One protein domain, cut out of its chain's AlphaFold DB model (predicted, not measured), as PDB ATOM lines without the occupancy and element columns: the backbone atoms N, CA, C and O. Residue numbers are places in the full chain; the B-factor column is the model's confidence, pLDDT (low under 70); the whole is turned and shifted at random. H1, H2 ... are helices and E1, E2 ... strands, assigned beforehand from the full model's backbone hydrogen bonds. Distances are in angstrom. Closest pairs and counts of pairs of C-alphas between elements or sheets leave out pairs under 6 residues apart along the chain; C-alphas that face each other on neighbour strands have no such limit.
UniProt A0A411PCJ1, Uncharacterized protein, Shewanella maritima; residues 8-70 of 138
ATOM      1  N   VAL A   8     198.836 146.396 205.869       95.75
ATOM      2  CA  VAL A   8     197.452 146.890 205.847       95.75
ATOM      3  C   VAL A   8     196.624 145.982 206.750       95.75
ATOM      4  O   VAL A   8     196.541 144.781 206.507       95.75
ATOM      5  N   VAL A   9     196.063 146.542 207.819       96.62
ATOM      6  CA  VAL A   9     195.261 145.796 208.804       96.62
ATOM      7  C   VAL A   9     193.764 145.945 208.573       96.62
ATOM      8  O   VAL A   9     193.001 145.098 209.020       96.62
ATOM      9  N   GLY A  10     193.351 146.990 207.860       96.75
ATOM     10  CA  GLY A  10     191.957 147.228 207.537       96.75
ATOM     11  C   GLY A  10     191.785 148.378 206.561       96.75
ATOM     12  O   GLY A  10     192.753 149.011 206.132       96.75
ATOM     13  N   LYS A  11     190.536 148.649 206.211       97.06
ATOM     14  CA  LYS A  11     190.125 149.782 205.382       97.06
ATOM     15  C   LYS A  11     188.916 150.454 206.018       97.06
ATOM     16  O   LYS A  11     188.161 149.809 206.734       97.06
ATOM     17  N   MET A  12     188.716 151.736 205.762       95.69
ATOM     18  CA  MET A  12     187.509 152.451 206.180       95.69
ATOM     19  C   MET A  12     187.264 153.655 205.281       95.69
ATOM     20  O   MET A  12     188.104 154.012 204.455       95.69
ATOM     21  N   ARG A  13     186.110 154.295 205.434       94.94
ATOM     22  CA  ARG A  13     185.781 155.500 204.681       94.94
ATOM     23  C   ARG A  13     186.433 156.728 205.317       94.94
ATOM     24  O   ARG A  13     186.376 156.909 206.531       94.94
ATOM     25  N   CYS A  14     187.072 157.551 204.497       94.38
ATOM     26  CA  CYS A  14     187.638 158.830 204.902       94.38
ATOM     27  C   CYS A  14     186.553 159.916 204.945       94.38
ATOM     28  O   CYS A  14     185.525 159.809 204.276       94.38
ATOM     29  N   GLU A  15     186.816 161.003 205.666       91.94
ATOM     30  CA  GLU A  15     185.940 162.181 205.731       91.94
ATOM     31  C   GLU A  15     185.745 162.847 204.360       91.94
ATOM     32  O   GLU A  15     184.676 163.380 204.077       91.94
ATOM     33  N   CYS A  16     186.733 162.750 203.462       93.12
ATOM     34  CA  CYS A  16     186.596 163.215 202.076       93.12
ATOM     35  C   CYS A  16     185.718 162.310 201.192       93.12
ATOM     36  O   CYS A  16     185.495 162.628 200.027       93.12
ATOM     37  N   GLY A  17     185.241 161.177 201.715       91.88
ATOM     38  CA  GLY A  17     184.391 160.222 201.008       91.88
ATOM     39  C   GLY A  17     185.134 159.064 200.339       91.88
ATOM     40  O   GLY A  17     184.495 158.047 200.072       91.88
ATOM     41  N   GLU A  18     186.449 159.178 200.133       94.69
ATOM     42  CA  GLU A  18     187.300 158.125 199.561       94.69
ATOM     43  C   GLU A  18     187.577 156.980 200.544       94.69
ATOM     44  O   GLU A  18     187.509 157.147 201.765       94.69
ATOM     45  N   VAL A  19     187.956 155.811 200.023       95.44
ATOM     46  CA  VAL A  19     188.423 154.692 200.854       95.44
ATOM     47  C   VAL A  19     189.849 154.973 201.330       95.44
ATOM     48  O   VAL A  19     190.740 155.297 200.543       95.44
ATOM     49  N   MET A  20     190.070 154.852 202.638       96.38
ATOM     50  CA  MET A  20     191.387 154.938 203.254       96.38
ATOM     51  C   MET A  20     191.821 153.600 203.840       96.38
ATOM     52  O   MET A  20     191.026 152.836 204.388       96.38
ATOM     53  N   GLU A  21     193.115 153.332 203.742       97.19
ATOM     54  CA  GLU A  21     193.736 152.139 204.301       97.19
ATOM     55  C   GLU A  21     194.212 152.412 205.722       97.19
ATOM     56  O   GLU A  21     194.889 153.409 205.975       97.19
ATOM     57  N   VAL A  22     193.928 151.494 206.638       97.31
ATOM     58  CA  VAL A  22     194.475 151.485 207.993       97.31
ATOM     59  C   VAL A  22     195.665 150.536 208.013       97.31
ATOM     60  O   VAL A  22     195.556 149.349 207.698       97.31
ATOM     61  N   ARG A  23     196.836 151.057 208.369       96.25
ATOM     62  CA  ARG A  23     198.109 150.335 208.353       96.25
ATOM     63  C   ARG A  23     198.726 150.300 209.740       96.25
ATOM     64  O   ARG A  23     198.549 151.218 210.537       96.25
ATOM     65  N   GLN A  24     199.494 149.256 210.021       95.19
ATOM     66  CA  GLN A  24     200.186 149.091 211.296       95.19
ATOM     67  C   GLN A  24     201.688 149.334 211.155       95.19
ATOM     68  O   GLN A  24     202.341 148.865 210.219       95.19
ATOM     69  N   ARG A  25     202.262 150.065 212.117       91.44
ATOM     70  CA  ARG A  25     203.712 150.285 212.185       91.44
ATOM     71  C   ARG A  25     204.440 149.021 212.643       91.44
ATOM     72  O   ARG A  25     203.991 148.310 213.535       91.44
ATOM     73  N   SER A  26     205.633 148.797 212.096       87.50
ATOM     74  CA  SER A  26     206.498 147.662 212.444       87.50
ATOM     75  C   SER A  26     207.454 147.938 213.617       87.50
ATOM     76  O   SER A  26     208.384 147.171 213.842       87.50
ATOM     77  N   ASN A  27     207.299 149.050 214.343       83.94
ATOM     78  CA  ASN A  27     208.264 149.530 215.344       83.94
ATOM     79  C   ASN A  27     208.026 148.961 216.759       83.94
ATOM     80  O   ASN A  27     208.335 149.620 217.749       83.94
ATOM     81  N   GLY A  28     207.424 147.772 216.867       80.19
ATOM     82  CA  GLY A  28     207.094 147.104 218.135       80.19
ATOM     83  C   GLY A  28     205.870 147.675 218.857       80.19
ATOM     84  O   GLY A  28     205.138 146.940 219.517       80.19
ATOM     85  N   ARG A  29     205.577 148.965 218.674       78.19
ATOM     86  CA  ARG A  29     204.323 149.580 219.109       78.19
ATOM     87  C   ARG A  29     203.280 149.344 218.021       78.19
ATOM     88  O   ARG A  29     203.430 149.844 216.912       78.19
ATOM     89  N   LYS A  30     202.226 148.587 218.338       88.75
ATOM     90  CA  LYS A  30     201.100 148.223 217.450       88.75
ATOM     91  C   LYS A  30     200.212 149.422 217.053       88.75
ATOM     92  O   LYS A  30     199.001 149.277 216.936       88.75
ATOM     93  N   LEU A  31     200.804 150.600 216.868       94.38
ATOM     94  CA  LEU A  31     200.112 151.822 216.493       94.38
ATOM     95  C   LEU A  31     199.679 151.756 215.036       94.38
ATOM     96  O   LEU A  31     200.442 151.355 214.148       94.38
ATOM     97  N   LEU A  32     198.449 152.193 214.830       96.75
ATOM     98  CA  LEU A  32     197.837 152.334 213.530       96.75
ATOM     99  C   LEU A  32     198.140 153.720 212.965       96.75
ATOM    100  O   LEU A  32     198.473 154.654 213.699       96.75
ATOM    101  N   TYR A  33     198.058 153.834 211.653       96.56
ATOM    102  CA  TYR A  33     198.025 155.090 210.922       96.56
ATOM    103  C   TYR A  33     197.180 154.874 209.670       96.56
ATOM    104  O   TYR A  33     197.095 153.746 209.175       96.56
ATOM    105  N   THR A  34     196.559 155.926 209.152       97.31
ATOM    106  CA  THR A  34     195.715 155.814 207.960       97.31
ATOM    107  C   THR A  34     196.381 156.451 206.751       97.31
ATOM    108  O   THR A  34     197.223 157.344 206.873       97.31
ATOM    109  N   TYR A  35     196.038 155.958 205.568       97.25
ATOM    110  CA  TYR A  35     196.463 156.510 204.292       97.25
ATOM    111  C   TYR A  35     195.249 156.688 203.384       97.25
ATOM    112  O   TYR A  35     194.620 155.712 202.978       97.25
ATOM    113  N   CYS A  36     194.944 157.938 203.054       96.56
ATOM    114  CA  CYS A  36     193.934 158.316 202.078       96.56
ATOM    115  C   CYS A  36     194.618 158.856 200.806       96.56
ATOM    116  O   CYS A  36     195.533 159.682 200.915       96.56
ATOM    117  N   PRO A  37     194.186 158.471 199.590       95.94
ATOM    118  CA  PRO A  37     194.756 159.013 198.353       95.94
ATOM    119  C   PRO A  37     194.557 160.536 198.223       95.94
ATOM    120  O   PRO A  37     195.459 161.241 197.750       95.94
ATOM    121  N   ALA A  38     193.416 161.042 198.706       96.50
ATOM    122  CA  ALA A  38     193.060 162.458 198.698       96.50
ATOM    123  C   ALA A  38     193.693 163.223 199.876       96.50
ATOM    124  O   ALA A  38     194.554 164.075 199.659       96.50
ATOM    125  N   CYS A  39     193.337 162.874 201.120       94.62
ATOM    126  CA  CYS A  39     193.756 163.594 202.335       94.62
ATOM    127  C   CYS A  39     195.186 163.297 202.808       94.62
ATOM    128  O   CYS A  39     195.685 163.979 203.698       94.62
ATOM    129  N   LYS A  40     195.862 162.308 202.214       95.94
ATOM    130  CA  LYS A  40     197.188 161.814 202.619       95.94
ATOM    131  C   LYS A  40     197.152 161.040 203.936       95.94
ATOM    132  O   LYS A  40     196.214 160.288 204.195       95.94
ATOM    133  N   VAL A  41     198.262 161.080 204.669       96.06
ATOM    134  CA  VAL A  41     198.531 160.191 205.796       96.06
ATOM    135  C   VAL A  41     198.086 160.848 207.101       96.06
ATOM    136  O   VAL A  41     198.453 161.992 207.363       96.06
ATOM    137  N   ASP A  42     197.365 160.113 207.943       95.94
ATOM    138  CA  ASP A  42     197.083 160.511 209.325       95.94
ATOM    139  C   ASP A  42     197.861 159.599 210.277       95.94
ATOM    140  O   ASP A  42     197.767 158.372 210.230       95.94
ATOM    141  N   GLN A  43     198.677 160.214 211.131       95.62
ATOM    142  CA  GLN A  43     199.596 159.544 212.047       95.62
ATOM    143  C   GLN A  43     199.305 159.844 213.524       95.62
ATOM    144  O   GLN A  43     200.174 159.600 214.367       95.62
ATOM    145  N   ARG A  44     198.114 160.360 213.853       95.88
ATOM    146  CA  ARG A  44     197.717 160.643 215.239       95.88
ATOM    147  C   ARG A  44     197.825 159.396 216.127       95.88
ATOM    148  O   ARG A  44     197.420 158.291 215.768       95.88
ATOM    149  N   SER A  45     198.397 159.585 217.314       94.94
ATOM    150  CA  SER A  45     198.721 158.515 218.269       94.94
ATOM    151  C   SER A  45     197.858 158.529 219.533       94.94
ATOM    152  O   SER A  45     198.077 157.704 220.418       94.94
ATOM    153  N   SER A  46     196.888 159.444 219.638       96.44
ATOM    154  CA  SER A  46     195.967 159.495 220.776       96.44
ATOM    155  C   SER A  46     195.131 158.220 220.863       96.44
ATOM    156  O   SER A  46     194.639 157.741 219.840       96.44
ATOM    157  N   GLN A  47     194.920 157.723 222.085       96.19
ATOM    158  CA  GLN A  47     194.167 156.494 222.353       96.19
ATOM    159  C   GLN A  47     192.775 156.515 221.704       96.19
ATOM    160  O   GLN A  47     192.444 155.594 220.970       96.19
ATOM    161  N   HIS A  48     192.035 157.618 221.863       96.81
ATOM    162  CA  HIS A  48     190.705 157.798 221.273       96.81
ATOM    163  C   HIS A  48     190.684 157.585 219.749       96.81
ATOM    164  O   HIS A  48     189.876 156.819 219.239       96.81
ATOM    165  N   VAL A  49     191.617 158.204 219.017       96.25
ATOM    166  CA  VAL A  49     191.723 158.042 217.555       96.25
ATOM    167  C   VAL A  49     192.096 156.608 217.173       96.25
ATOM    168  O   VAL A  49     191.583 156.062 216.201       96.25
ATOM    169  N   GLN A  50     192.984 155.979 217.944       96.75
ATOM    170  CA  GLN A  50     193.398 154.600 217.699       96.75
ATOM    171  C   GLN A  50     192.250 153.608 217.924       96.75
ATOM    172  O   GLN A  50     192.152 152.633 217.181       96.75
ATOM    173  N   ASP A  51     191.405 153.850 218.928       96.56
ATOM    174  CA  ASP A  51     190.201 153.059 219.196       96.56
ATOM    175  C   ASP A  51     189.152 153.288 218.109       96.56
ATOM    176  O   ASP A  51     188.700 152.326 217.500       96.56
ATOM    177  N   TYR A  52     188.907 154.544 217.725       95.88
ATOM    178  CA  TYR A  52     188.027 154.874 216.604       95.88
ATOM    179  C   TYR A  52     188.407 154.122 215.318       95.88
ATOM    180  O   TYR A  52     187.546 153.530 214.668       95.88
ATOM    181  N   TRP A  53     189.693 154.082 214.956       96.44
ATOM    182  CA  TRP A  53     190.138 153.324 213.782       96.44
ATOM    183  C   TRP A  53     189.935 151.818 213.934       96.44
ATOM    184  O   TRP A  53     189.591 151.164 212.956       96.44
ATOM    185  N   ARG A  54     190.140 151.259 215.132       95.38
ATOM    186  CA  ARG A  54     189.914 149.829 215.386       95.38
ATOM    187  C   ARG A  54     188.440 149.453 215.281       95.38
ATOM    188  O   ARG A  54     188.143 148.412 214.707       95.38
ATOM    189  N   ASP A  55     187.561 150.307 215.789       95.56
ATOM    190  CA  ASP A  55     186.126 150.037 215.870       95.56
ATOM    191  C   ASP A  55     185.413 150.229 214.524       95.56
ATOM    192  O   ASP A  55     184.379 149.613 214.277       95.56
ATOM    193  N   ASN A  56     185.970 151.060 213.634       94.88
ATOM    194  CA  ASN A  56     185.331 151.438 212.368       94.88
ATOM    195  C   ASN A  56     186.009 150.859 211.117       94.88
ATOM    196  O   ASN A  56     185.498 151.035 210.008       94.88
ATOM    197  N   MET A  57     187.159 150.191 211.252       95.25
ATOM    198  CA  MET A  57     187.798 149.534 210.112       95.25
ATOM    199  C   MET A  57     187.138 148.200 209.781       95.25
ATOM    200  O   MET A  57     186.810 147.400 210.653       95.25
ATOM    201  N   VAL A  58     187.015 147.932 208.488       96.06
ATOM    202  CA  VAL A  58     186.661 146.620 207.954       96.06
ATOM    203  C   VAL A  58     187.914 145.861 207.535       96.06
ATOM    204  O   VAL A  58     189.001 146.436 207.396       96.06
ATOM    205  N   ALA A  59     187.760 144.558 207.314       95.69
ATOM    206  CA  ALA A  59     188.846 143.688 206.889       95.69
ATOM    207  C   ALA A  59     189.469 144.173 205.558       95.69
ATOM    208  O   ALA A  59     188.758 144.713 204.703       95.69
ATOM    209  N   PRO A  60     190.791 144.023 205.365       94.62
ATOM    210  CA  PRO A  60     191.506 144.610 204.229       94.62
ATOM    211  C   PRO A  60     191.115 144.011 202.867       94.62
ATOM    212  O   PRO A  60     191.323 144.647 201.834       94.62
ATOM    213  N   ASP A  61     190.544 142.808 202.866       94.25
ATOM    214  CA  ASP A  61     189.988 142.091 201.717       94.25
ATOM    215  C   ASP A  61     188.570 142.549 201.335       94.25
ATOM    216  O   ASP A  61     188.052 142.138 200.296       94.25
ATOM    217  N   THR A  62     187.957 143.437 202.125       93.75
ATOM    218  CA  THR A  62     186.643 144.003 201.804       93.75
ATOM    219  C   THR A  62     186.722 144.824 200.506       93.75
ATOM    220  O   THR A  62     187.599 145.693 200.392       93.75
ATOM    221  N   PRO A  63     185.821 144.586 199.531       93.00
ATOM    222  CA  PRO A  63     185.755 145.364 198.298       93.00
ATOM    223  C   PRO A  63     185.446 146.843 198.554       93.00
ATOM    224  O   PRO A  63     184.586 147.182 199.373       93.00
ATOM    225  N   ASP A  64     186.118 147.735 197.830       90.81
ATOM    226  CA  ASP A  64     186.023 149.184 198.050       90.81
ATOM    227  C   ASP A  64     184.606 149.730 197.780       90.81
ATOM    228  O   ASP A  64     184.172 150.684 198.425       90.81
ATOM    229  N   ASP A  65     183.835 149.092 196.895       90.44
ATOM    230  CA  ASP A  65     182.440 149.437 196.602       90.44
ATOM    231  C   ASP A  65     181.484 149.132 197.765       90.44
ATOM    232  O   ASP A  65     180.456 149.799 197.914       90.44
ATOM    233  N   VAL A  66     181.826 148.161 198.617       90.31
ATOM    234  CA  VAL A  66     181.101 147.885 199.865       90.31
ATOM    235  C   VAL A  66     181.433 148.959 200.900       90.31
ATOM    236  O   VAL A  66     180.538 149.465 201.575       90.31
ATOM    237  N   ILE A  67     182.698 149.378 200.971       89.50
ATOM    238  CA  ILE A  67     183.163 150.411 201.909       89.50
ATOM    239  C   ILE A  67     182.579 151.779 201.565       89.50
ATOM    240  O   ILE A  67     182.134 152.508 202.447       89.50
ATOM    241  N   ALA A  68     182.504 152.114 200.278       85.38
ATOM    242  CA  ALA A  68     181.890 153.353 199.812       85.38
ATOM    243  C   ALA A  68     180.386 153.439 200.149       85.38
ATOM    244  O   ALA A  68     179.842 154.536 200.284       85.38
ATOM    245  N   LYS A  69     179.711 152.292 200.300       84.19
ATOM    246  CA  LYS A  69     178.292 152.208 200.684       84.19
ATOM    247  C   LYS A  69     178.069 152.205 202.189       84.19
ATOM    248  O   LYS A  69     176.950 152.490 202.608       84.19
ATOM    249  N   LEU A  70     179.095 151.916 202.994       79.94
ATOM    250  CA  LEU A  70     179.018 152.107 204.436       79.94
ATOM    251  C   LEU A  70     178.822 153.608 204.679       79.94
ATOM    252  O   LEU A  70     179.709 154.442 204.453       79.94
TER     253      LEU A  70
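This is residues 8 to 70 of the 138 residues of an uncharacterized protein of Shewanella maritima (UniProt A0A411PCJ1). A small, twisted sheet of four strands is covered on one face by helix H1, which runs across the strands, while the short helix H2 sits at one end of the sheet, by the end of E1 and the start of E2. The loop between E2 and E3 lies at the opposite end of the longest axis. The printed part has 63 residues, with four named strands and then two named helices in the order E1, E2, E3, E4, H1, H2; the sheet runs E1 - E2 - E3 - E4, all antiparallel, and the class is mixed, helices and strands. The whole is compact, with a radius of gyration of the C-alphas of 11.1 A, and only just elongated, spanning 33 by 22 by 19 A.

E1, residues 8 to 13, begins at C-alpha 8 (197.452, 146.890, 205.847) and is 14.6 A long. E2, residues 19 to 24, is 16.7 A long, and E3, residues 32 to 36, is 13.5 A long. E4, residues 40 to 42, is 6.8 A long. H1, residues 47 to 56, begins at C-alpha 47 (194.167, 156.494, 222.353) and is 14.3 A long. H2, residues 64 to 69, is 8.7 A long and ends at C-alpha 69 (178.292, 152.208, 200.684).

The strands form a meander, each the antiparallel neighbour of the one before, and each successive pair is a hairpin. E1 and E2 stand at 150 degrees, with N 12 and O 20 2.9 A apart, within hydrogen-bond range. E2 and E3 stand at 152 degrees, with N 23 and O 33 2.8 A apart, and E3 and E4 at 158 degrees, with N 36 and O 40 2.9 A apart, both within that range. The sheet is only just strongly twisted, its C-alphas up to 4.1 A off the best plane. E1 and E4 are its edge strands and are apart. H1 is on the sheet at a height of 9.3 A, giving two layers, a helix on one face of a sheet. It lies over E3 and runs across the strands, at 65 degrees to E3 on the local plane. The closest C-alphas of E3 and H1 are those of Leu 32 and Gln 50, 6.5 A apart. H2 only grazes the sheet; its closest C-alphas with E1 are those of Arg 13 and Ile 67, 6.4 A apart. H1 and H2 are apart. Every O i to N i+4 pair is within hydrogen-bond range in H1, and 1 of 2 in H2.

The two C-alphas farthest apart are those of Gly 28 and Lys 69, 34.1 A. The printed part has no cut and no long link. The mean pLDDT of the printed part is 93.7, and no printed residue is under 70.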